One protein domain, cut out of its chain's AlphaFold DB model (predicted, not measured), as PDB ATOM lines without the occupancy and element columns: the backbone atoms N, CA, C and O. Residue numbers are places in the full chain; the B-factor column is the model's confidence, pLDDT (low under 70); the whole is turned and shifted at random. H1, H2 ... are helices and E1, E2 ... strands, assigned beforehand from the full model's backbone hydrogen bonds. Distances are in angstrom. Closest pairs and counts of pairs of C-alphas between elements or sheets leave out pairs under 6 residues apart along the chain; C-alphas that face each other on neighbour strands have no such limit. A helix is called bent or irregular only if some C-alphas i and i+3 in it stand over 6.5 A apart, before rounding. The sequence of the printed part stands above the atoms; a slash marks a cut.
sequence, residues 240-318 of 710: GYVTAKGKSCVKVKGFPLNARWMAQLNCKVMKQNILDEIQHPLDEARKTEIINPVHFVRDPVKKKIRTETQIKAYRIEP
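This is residues 240 to 318 of the 710 residues of the protein "Adenosine receptor A2b" of Stylophora pistillata (UniProt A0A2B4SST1). What is the shape? A short hairpin, E1 and E2, and a long bent one, E3 and E4, have H1 between them, while H2 runs out from the short one. How is it made up? The printed part has 79 residues with E1, E2, H1, H2, E3, E4 in order, mixed in class, both sheets antiparallel. It is loose, radius of gyration of the C-alphas 15.7 A, and spans 48 by 38 by 18 A.

How do strands pair? E1, residues 240 to 243, and E2, residues 248 to 252, are a hairpin, with N 241 and O 249 2.8 A apart. E3, residues 287 to 298, and E4, residues 305 to 315, are another, with N 290 and O 312 2.8 A apart. Where are the helices? H1, residues 259 to 264, has Gln 264 closest to Ile 290 of E3, C-alphas 6.2 A apart. H2, residues 267 to 279, has Cys 267 closest to Gly 240 of E1, C-alphas 5.4 A apart. Every O i to N i+4 pair is within hydrogen-bond range in H2, 1 of 2 in H1.

Where does E1 begin? C-alpha 240 is at (363.859, 422.066, 363.411). Where does E4, 29.0 A long, end? C-alpha 315 is at (357.098, 411.938, 356.251).

Is it cut? The printed part has no cut. Where is confidence low? Residues 300 to 301 and 317 to 318 are under 70.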
ATOM      1  N   GLY A 240     362.659 421.359 363.831       84.75
ATOM      2  CA  GLY A 240     363.859 422.066 363.411       84.75
ATOM      3  C   GLY A 240     363.770 423.542 363.769       84.75
ATOM      4  O   GLY A 240     362.679 424.095 363.877       84.75
ATOM      5  N   TYR A 241     364.912 424.190 363.972       85.81
ATOM      6  CA  TYR A 241     364.954 425.625 364.213       85.81
ATOM      7  C   TYR A 241     366.190 426.290 363.620       85.81
ATOM      8  O   TYR A 241     367.245 425.667 363.478       85.81
ATOM      9  N   VAL A 242     366.051 427.573 363.299       85.75
ATOM     10  CA  VAL A 242     367.133 428.470 362.886       85.75
ATOM     11  C   VAL A 242     367.168 429.652 363.847       85.75
ATOM     12  O   VAL A 242     366.130 430.171 364.257       85.75
ATOM     13  N   THR A 243     368.372 430.040 364.242       88.62
ATOM     14  CA  THR A 243     368.630 431.139 365.179       88.62
ATOM     15  C   THR A 243     369.070 432.409 364.461       88.62
ATOM     16  O   THR A 243     369.516 432.364 363.311       88.62
ATOM     17  N   ALA A 244     368.995 433.545 365.154       86.94
ATOM     18  CA  ALA A 244     369.447 434.839 364.657       86.94
ATOM     19  C   ALA A 244     370.951 434.848 364.338       86.94
ATOM     20  O   ALA A 244     371.361 435.464 363.357       86.94
ATOM     21  N   LYS A 245     371.765 434.114 365.108       89.88
ATOM     22  CA  LYS A 245     373.205 433.942 364.840       89.88
ATOM     23  C   LYS A 245     373.519 432.888 363.761       89.88
ATOM     24  O   LYS A 245     374.680 432.539 363.562       89.88
ATOM     25  N   GLY A 246     372.513 432.356 363.062       85.19
ATOM     26  CA  GLY A 246     372.690 431.441 361.926       85.19
ATOM     27  C   GLY A 246     372.871 429.963 362.291       85.19
ATOM     28  O   GLY A 246     373.002 429.121 361.401       85.19
ATOM     29  N   LYS A 247     372.827 429.598 363.580       86.31
ATOM     30  CA  LYS A 247     372.808 428.191 364.009       86.31
ATOM     31  C   LYS A 247     371.492 427.542 363.581       86.31
ATOM     32  O   LYS A 247     370.418 428.048 363.905       86.31
ATOM     33  N   SER A 248     371.596 426.407 362.896       86.38
ATOM     34  CA  SER A 248     370.475 425.564 362.476       86.38
ATOM     35  C   SER A 248     370.534 424.223 363.204       86.38
ATOM     36  O   SER A 248     371.606 423.628 363.329       86.38
ATOM     37  N   CYS A 249     369.398 423.752 363.712       84.38
ATOM     38  CA  CYS A 249     369.289 422.489 364.430       84.38
ATOM     39  C   CYS A 249     368.070 421.712 363.948       84.38
ATOM     40  O   CYS A 249     367.000 422.282 363.773       84.38
ATOM     41  N   VAL A 250     368.226 420.400 363.775       85.44
ATOM     42  CA  VAL A 250     367.142 419.485 363.416       85.44
ATOM     43  C   VAL A 250     367.157 418.300 364.366       85.44
ATOM     44  O   VAL A 250     368.209 417.719 364.626       85.44
ATOM     45  N   LYS A 251     365.983 417.941 364.882       80.94
ATOM     46  CA  LYS A 251     365.734 416.774 365.727       80.94
ATOM     47  C   LYS A 251     364.581 415.991 365.103       80.94
ATOM     48  O   LYS A 251     363.433 416.404 365.210       80.94
ATOM     49  N   VAL A 252     364.895 414.877 364.438       82.38
ATOM     50  CA  VAL A 252     363.895 413.986 363.825       82.38
ATOM     51  C   VAL A 252     364.062 412.581 364.382       82.38
ATOM     52  O   VAL A 252     365.137 411.974 364.311       82.38
ATOM     53  N   LYS A 253     362.986 412.046 364.951       81.19
ATOM     54  CA  LYS A 253     362.973 410.721 365.564       81.19
ATOM     55  C   LYS A 253     363.242 409.641 364.511       81.19
ATOM     56  O   LYS A 253     362.593 409.576 363.477       81.19
ATOM     57  N   GLY A 254     364.188 408.744 364.802       81.94
ATOM     58  CA  GLY A 254     364.523 407.610 363.928       81.94
ATOM     59  C   GLY A 254     365.613 407.887 362.884       81.94
ATOM     60  O   GLY A 254     366.027 406.953 362.187       81.94
ATOM     61  N   PHE A 255     366.136 409.117 362.821       84.56
ATOM     62  CA  PHE A 255     367.196 409.525 361.899       84.56
ATOM     63  C   PHE A 255     368.484 409.884 362.671       84.56
ATOM     64  O   PHE A 255     368.429 410.658 363.626       84.56
ATOM     65  N   PRO A 256     369.656 409.320 362.313       78.81
ATOM     66  CA  PRO A 256     370.928 409.704 362.922       78.81
ATOM     67  C   PRO A 256     371.320 411.122 362.499       78.81
ATOM     68  O   PRO A 256     371.409 411.400 361.313       78.81
ATOM     69  N   LEU A 257     371.631 412.010 363.439       70.06
ATOM     70  CA  LEU A 257     371.993 413.403 363.141       70.06
ATOM     71  C   LEU A 257     373.503 413.560 362.906       70.06
ATOM     72  O   LEU A 257     374.197 414.234 363.661       70.06
ATOM     73  N   ASN A 258     374.032 412.887 361.883       80.38
ATOM     74  CA  ASN A 258     375.402 413.124 361.416       80.38
ATOM     75  C   ASN A 258     375.404 414.029 360.171       80.38
ATOM     76  O   ASN A 258     374.358 414.266 359.568       80.38
ATOM     77  N   ALA A 259     376.580 414.519 359.772       82.75
ATOM     78  CA  ALA A 259     376.716 415.467 358.663       82.75
ATOM     79  C   ALA A 259     376.054 414.988 357.354       82.75
ATOM     80  O   ALA A 259     375.413 415.778 356.669       82.75
ATOM     81  N   ARG A 260     376.139 413.687 357.036       84.31
ATOM     82  CA  ARG A 260     375.539 413.104 355.823       84.31
ATOM     83  C   ARG A 260     374.013 413.147 355.856       84.31
ATOM     84  O   ARG A 260     373.391 413.466 354.846       84.31
ATOM     85  N   TRP A 261     373.414 412.802 356.992       84.44
ATOM     86  CA  TRP A 261     371.960 412.847 357.153       84.44
ATOM     87  C   TRP A 261     371.454 414.286 357.172       84.44
ATOM     88  O   TRP A 261     370.479 414.584 356.495       84.44
ATOM     89  N   MET A 262     372.150 415.188 357.869       84.75
ATOM     90  CA  MET A 262     371.783 416.608 357.916       84.75
ATOM     91  C   MET A 262     371.900 417.300 356.549       84.75
ATOM     92  O   MET A 262     371.188 418.263 356.293       84.75
ATOM     93  N   ALA A 263     372.741 416.805 355.635       87.44
ATOM     94  CA  ALA A 263     372.779 417.315 354.264       87.44
ATOM     95  C   ALA A 263     371.470 417.040 353.495       87.44
ATOM     96  O   ALA A 263     371.049 417.872 352.700       87.44
ATOM     97  N   GLN A 264     370.812 415.907 353.763       90.38
ATOM     98  CA  GLN A 264     369.592 415.474 353.068       90.38
ATOM     99  C   GLN A 264     368.303 415.842 353.822       90.38
ATOM    100  O   GLN A 264     367.288 416.125 353.198       90.38
ATOM    101  N   LEU A 265     368.336 415.855 355.158       89.38
ATOM    102  CA  LEU A 265     367.212 416.207 356.024       89.38
ATOM    103  C   LEU A 265     367.619 417.358 356.951       89.38
ATOM    104  O   LEU A 265     368.246 417.155 357.991       89.38
ATOM    105  N   ASN A 266     367.266 418.577 356.549       89.69
ATOM    106  CA  ASN A 266     367.551 419.818 357.271       89.69
ATOM    107  C   ASN A 266     366.304 420.714 357.361       89.69
ATOM    108  O   ASN A 266     365.274 420.419 356.754       89.69
ATOM    109  N   CYS A 267     366.414 421.837 358.080       87.25
ATOM    110  CA  CYS A 267     365.325 422.803 358.241       87.25
ATOM    111  C   CYS A 267     364.721 423.255 356.903       87.25
ATOM    112  O   CYS A 267     363.507 423.388 356.814       87.25
ATOM    113  N   LYS A 268     365.527 423.446 355.846       88.56
ATOM    114  CA  LYS A 268     365.006 423.881 354.537       88.56
ATOM    115  C   LYS A 268     364.100 422.816 353.925       88.56
ATOM    116  O   LYS A 268     362.995 423.135 353.511       88.56
ATOM    117  N   VAL A 269     364.544 421.558 353.937       88.94
ATOM    118  CA  VAL A 269     363.766 420.416 353.430       88.94
ATOM    119  C   VAL A 269     362.486 420.222 354.241       88.94
ATOM    120  O   VAL A 269     361.410 420.111 353.667       88.94
ATOM    121  N   MET A 270     362.568 420.258 355.575       86.19
ATOM    122  CA  MET A 270     361.378 420.135 356.426       86.19
ATOM    123  C   MET A 270     360.366 421.259 356.169       86.19
ATOM    124  O   MET A 270     359.174 420.986 356.071       86.19
ATOM    125  N   LYS A 271     360.837 422.507 356.039       85.69
ATOM    126  CA  LYS A 271     359.997 423.668 355.722       85.69
ATOM    127  C   LYS A 271     359.337 423.517 354.356       85.69
ATOM    128  O   LYS A 271     358.136 423.734 354.252       85.69
ATOM    129  N   GLN A 272     360.100 423.116 353.339       86.12
ATOM    130  CA  GLN A 272     359.566 422.922 351.995       86.12
ATOM    131  C   GLN A 272     358.490 421.838 351.977       86.12
ATOM    132  O   GLN A 272     357.424 422.076 351.432       86.12
ATOM    133  N   ASN A 273     358.705 420.711 352.661       84.75
ATOM    134  CA  ASN A 273     357.690 419.663 352.742       84.75
ATOM    135  C   ASN A 273     356.375 420.167 353.357       84.75
ATOM    136  O   ASN A 273     355.312 419.778 352.893       84.75
ATOM    137  N   ILE A 274     356.433 421.023 354.389       81.88
ATOM    138  CA  ILE A 274     355.225 421.626 354.981       81.88
ATOM    139  C   ILE A 274     354.541 422.536 353.959       81.88
ATOM    140  O   ILE A 274     353.330 422.454 353.780       81.88
ATOM    141  N   LEU A 275     355.308 423.408 353.298       83.25
ATOM    142  CA  LEU A 275     354.767 424.327 352.296       83.25
ATOM    143  C   LEU A 275     354.120 423.567 351.135       83.25
ATOM    144  O   LEU A 275     353.029 423.936 350.714       83.25
ATOM    145  N   ASP A 276     354.747 422.488 350.671       83.25
ATOM    146  CA  ASP A 276     354.224 421.636 349.607       83.25
ATOM    147  C   ASP A 276     352.934 420.927 350.027       83.25
ATOM    148  O   ASP A 276     352.016 420.818 349.222       83.25
ATOM    149  N   GLU A 277     352.837 420.478 351.280       81.44
ATOM    150  CA  GLU A 277     351.622 419.854 351.816       81.44
ATOM    151  C   GLU A 277     350.462 420.858 351.931       81.44
ATOM    152  O   GLU A 277     349.310 420.507 351.692       81.44
ATOM    153  N   ILE A 278     350.762 422.122 352.254       77.00
ATOM    154  CA  ILE A 278     349.767 423.203 352.354       77.00
ATOM    155  C   ILE A 278     349.318 423.672 350.966       77.00
ATOM    156  O   ILE A 278     348.128 423.859 350.727       77.00
ATOM    157  N   GLN A 279     350.269 423.910 350.062       81.38
ATOM    158  CA  GLN A 279     350.002 424.502 348.748       81.38
ATOM    159  C   GLN A 279     349.505 423.467 347.734       81.38
ATOM    160  O   GLN A 279     348.729 423.805 346.843       81.38
ATOM    161  N   HIS A 280     349.934 422.213 347.870       83.06
ATOM    162  CA  HIS A 280     349.649 421.130 346.934       83.06
ATOM    163  C   HIS A 280     349.320 419.835 347.704       83.06
ATOM    164  O   HIS A 280     350.096 418.879 347.659       83.06
ATOM    165  N   PRO A 281     348.204 419.765 348.444       78.69
ATOM    166  CA  PRO A 281     347.872 418.575 349.227       78.69
ATOM    167  C   PRO A 281     347.705 417.342 348.325       78.69
ATOM    168  O   PRO A 281     347.121 417.429 347.244       78.69
ATOM    169  N   LEU A 282     348.227 416.199 348.770       78.06
ATOM    170  CA  LEU A 282     348.073 414.897 348.112       78.06
ATOM    171  C   LEU A 282     347.178 413.987 348.964       78.06
ATOM    172  O   LEU A 282     347.090 414.165 350.177       78.06
ATOM    173  N   ASP A 283     346.551 412.986 348.340       73.69
ATOM    174  CA  ASP A 283     345.762 411.975 349.066       73.69
ATOM    175  C   ASP A 283     346.647 411.087 349.963       73.69
ATOM    176  O   ASP A 283     346.223 410.637 351.028       73.69
ATOM    177  N   GLU A 284     347.902 410.861 349.558       74.75
ATOM    178  CA  GLU A 284     348.926 410.210 350.375       74.75
ATOM    179  C   GLU A 284     349.977 411.213 350.859       74.75
ATOM    180  O   GLU A 284     350.453 412.055 350.099       74.75
ATOM    181  N   ALA A 285     350.423 411.054 352.110       70.69
ATOM    182  CA  ALA A 285     351.456 411.905 352.693       70.69
ATOM    183  C   ALA A 285     352.760 411.873 351.877       70.69
ATOM    184  O   ALA A 285     353.316 410.797 351.607       70.69
ATOM    185  N   ARG A 286     353.297 413.061 351.562       78.81
ATOM    186  CA  ARG A 286     354.587 413.224 350.874       78.81
ATOM    187  C   ARG A 286     355.716 412.518 351.628       78.81
ATOM    188  O   ARG A 286     355.830 412.601 352.855       78.81
ATOM    189  N   LYS A 287     356.588 411.845 350.871       86.00
ATOM    190  CA  LYS A 287     357.752 411.112 351.386       86.00
ATOM    191  C   LYS A 287     359.034 411.730 350.840       86.00
ATOM    192  O   LYS A 287     359.212 411.825 349.632       86.00
ATOM    193  N   THR A 288     359.949 412.105 351.728       87.88
ATOM    194  CA  THR A 288     361.324 412.466 351.366       87.88
ATOM    195  C   THR A 288     362.221 411.271 351.618       87.88
ATOM    196  O   THR A 288     362.420 410.859 352.763       87.88
ATOM    197  N   GLU A 289     362.767 410.700 350.555       90.56
ATOM    198  CA  GLU A 289     363.697 409.587 350.662       90.56
ATOM    199  C   GLU A 289     365.080 410.078 351.078       90.56
ATOM    200  O   GLU A 289     365.704 410.897 350.406       90.56
ATOM    201  N   ILE A 290     365.563 409.568 352.204       89.81
ATOM    202  CA  ILE A 290     366.895 409.858 352.712       89.81
ATOM    203  C   ILE A 290     367.762 408.616 352.553       89.81
ATOM    204  O   ILE A 290     367.449 407.545 353.084       89.81
ATOM    205  N   ILE A 291     368.868 408.770 351.834       90.31
ATOM    206  CA  ILE A 291     369.719 407.669 351.401       90.31
ATOM    207  C   ILE A 291     370.943 407.580 352.308       90.31
ATOM    208  O   ILE A 291     371.742 408.513 352.435       90.31
ATOM    209  N   ASN A 292     371.135 406.411 352.911       88.12
ATOM    210  CA  ASN A 292     372.384 406.032 353.545       88.12
ATOM    211  C   ASN A 292     373.086 404.949 352.713       88.12
ATOM    212  O   ASN A 292     372.729 403.778 352.837       88.12
ATOM    213  N   PRO A 293     374.121 405.299 351.929       86.62
ATOM    214  CA  PRO A 293     374.817 404.347 351.060       86.62
ATOM    215  C   PRO A 293     375.649 403.314 351.833       86.62
ATOM    216  O   PRO A 293     376.071 402.313 351.271       86.62
ATOM    217  N   VAL A 294     375.919 403.563 353.121       86.56
ATOM    218  CA  VAL A 294     376.737 402.688 353.970       86.56
ATOM    219  C   VAL A 294     375.938 402.345 355.223       86.56
ATOM    220  O   VAL A 294     376.152 402.906 356.302       86.56
ATOM    221  N   HIS A 295     374.948 401.466 355.078       88.00
ATOM    222  CA  HIS A 295     374.223 400.898 356.207       88.00
ATOM    223  C   HIS A 295     374.742 399.495 356.504       88.00
ATOM    224  O   HIS A 295     374.682 398.600 355.665       88.00
ATOM    225  N   PHE A 296     375.257 399.302 357.717       89.25
ATOM    226  CA  PHE A 296     375.650 397.981 358.181       89.25
ATOM    227  C   PHE A 296     374.398 397.165 358.481       89.25
ATOM    228  O   PHE A 296     373.703 397.413 359.468       89.25
ATOM    229  N   VAL A 297     374.142 396.174 357.638       87.19
ATOM    230  CA  VAL A 297     373.101 395.180 357.849       87.19
ATOM    231  C   VAL A 297     373.772 393.921 358.367       87.19
ATOM    232  O   VAL A 297     374.677 393.354 357.752       87.19
ATOM    233  N   ARG A 298     373.340 393.485 359.547       86.56
ATOM    234  CA  ARG A 298     373.738 392.194 360.096       86.56
ATOM    235  C   ARG A 298     372.745 391.160 359.599       86.56
ATOM    236  O   ARG A 298     371.580 391.235 359.968       86.56
ATOM    237  N   ASP A 299     373.219 390.187 358.832       81.25
ATOM    238  CA  ASP A 299     372.467 388.966 358.562       81.25
ATOM    239  C   ASP A 299     372.467 388.126 359.852       81.25
ATOM    240  O   ASP A 299     373.521 387.612 360.257       81.25
ATOM    241  N   PRO A 300     371.327 388.017 360.555       69.06
ATOM    242  CA  PRO A 300     371.277 387.338 361.842       69.06
ATOM    243  C   PRO A 300     371.540 385.832 361.720       69.06
ATOM    244  O   PRO A 300     372.066 385.235 362.662       69.06
ATOM    245  N   VAL A 301     371.190 385.253 360.565       66.88
ATOM    246  CA  VAL A 301     371.254 383.822 360.259       66.88
ATOM    247  C   VAL A 301     372.665 383.450 359.826       66.88
ATOM    248  O   VAL A 301     373.287 382.584 360.430       66.88
ATOM    249  N   LYS A 302     373.220 384.165 358.840       76.81
ATOM    250  CA  LYS A 302     374.579 383.909 358.329       76.81
ATOM    251  C   LYS A 302     375.678 384.475 359.229       76.81
ATOM    252  O   LYS A 302     376.852 384.249 358.954       76.81
ATOM    253  N   LYS A 303     375.317 385.268 360.249       74.75
ATOM    254  CA  LYS A 303     376.240 386.024 361.120       74.75
ATOM    255  C   LYS A 303     377.229 386.903 360.346       74.75
ATOM    256  O   LYS A 303     378.270 387.280 360.878       74.75
ATOM    257  N   LYS A 304     376.889 387.267 359.109       83.38
ATOM    258  CA  LYS A 304     377.694 388.142 358.258       83.38
ATOM    259  C   LYS A 304     377.225 389.577 358.424       83.38
ATOM    260  O   LYS A 304     376.028 389.849 358.489       83.38
ATOM    261  N   ILE A 305     378.181 390.490 358.482       89.56
ATOM    262  CA  ILE A 305     377.912 391.917 358.356       89.56
ATOM    263  C   ILE A 305     378.158 392.257 356.897       89.56
ATOM    264  O   ILE A 305     379.201 391.911 356.344       89.56
ATOM    265  N   ARG A 306     377.184 392.902 356.275       90.75
ATOM    266  CA  ARG A 306     377.316 393.439 354.929       90.75
ATOM    267  C   ARG A 306     376.904 394.896 354.936       90.75
ATOM    268  O   ARG A 306     376.131 395.334 355.788       90.75
ATOM    269  N   THR A 307     377.456 395.633 353.996       92.62
ATOM    270  CA  THR A 307     377.096 397.024 353.782       92.62
ATOM    271  C   THR A 307     376.090 397.070 352.649       92.62
ATOM    272  O   THR A 307     376.359 396.549 351.571       92.62
ATOM    273  N   GLU A 308     374.942 397.681 352.902       92.81
ATOM    274  CA  GLU A 308     373.899 397.903 351.905       92.81
ATOM    275  C   GLU A 308     373.472 399.370 351.915       92.81
ATOM    276  O   GLU A 308     373.644 400.082 352.912       92.81
ATOM    277  N   THR A 309     372.886 399.821 350.810       92.19
ATOM    278  CA  THR A 309     372.221 401.121 350.752       92.19
ATOM    279  C   THR A 309     370.873 401.021 351.460       92.19
ATOM    280  O   THR A 309     370.016 400.236 351.065       92.19
ATOM    281  N   GLN A 310     370.667 401.826 352.502       91.25
ATOM    282  CA  GLN A 310     369.377 401.967 353.175       91.25
ATOM    283  C   GLN A 310     368.696 403.252 352.718       91.25
ATOM    284  O   GLN A 310     369.275 404.330 352.838       91.25
ATOM    285  N   ILE A 311     367.440 403.142 352.296       91.56
ATOM    286  CA  ILE A 311     366.568 404.286 352.024       91.56
ATOM    287  C   ILE A 311     365.572 404.397 353.179       91.56
ATOM    288  O   ILE A 311     364.888 403.429 353.514       91.56
ATOM    289  N   LYS A 312     365.516 405.560 353.832       90.38
ATOM    290  CA  LYS A 312     364.501 405.878 354.842       90.38
ATOM    291  C   LYS A 312     363.578 406.960 354.312       90.38
ATOM    292  O   LYS A 312     364.041 408.054 354.015       90.38
ATOM    293  N   ALA A 313     362.282 406.679 354.269       89.12
ATOM    294  CA  ALA A 313     361.277 407.678 353.936       89.12
ATOM    295  C   ALA A 313     360.949 408.528 355.172       89.12
ATOM    296  O   ALA A 313     360.426 408.027 356.168       89.12
ATOM    297  N   TYR A 314     361.273 409.814 355.110       87.44
ATOM    298  CA  TYR A 314     360.773 410.820 356.036       87.44
ATOM    299  C   TYR A 314     359.394 411.295 355.572       87.44
ATOM    300  O   TYR A 314     359.204 411.568 354.390       87.44
ATOM    301  N   ARG A 315     358.443 411.409 356.500       84.94
ATOM    302  CA  ARG A 315     357.098 411.938 356.251       84.94
ATOM    303  C   ARG A 315     356.726 412.933 357.342       84.94
ATOM    304  O   ARG A 315     357.208 412.810 358.469       84.94
ATOM    305  N   ILE A 316     355.857 413.877 357.006       78.50
ATOM    306  CA  ILE A 316     355.201 414.723 358.005       78.50
ATOM    307  C   ILE A 316     354.163 413.857 358.725       78.50
ATOM    308  O   ILE A 316     353.426 413.108 358.084       78.50
ATOM    309  N   GLU A 317     354.144 413.915 360.053       67.06
ATOM    310  CA  GLU A 317     353.156 413.207 360.866       67.06
ATOM    311  C   GLU A 317     352.143 414.230 361.393       67.06
ATOM    312  O   GLU A 317     352.493 415.016 362.278       67.06
ATOM    313  N   PRO A 318     350.908 414.266 360.856       54.84
ATOM    314  CA  PRO A 318     349.857 415.091 361.432       54.84
ATOM    315  C   PRO A 318     349.511 414.565 362.831       54.84
ATOM    316  O   PRO A 318     349.366 413.360 363.039       54.84
TER     317      PRO A 318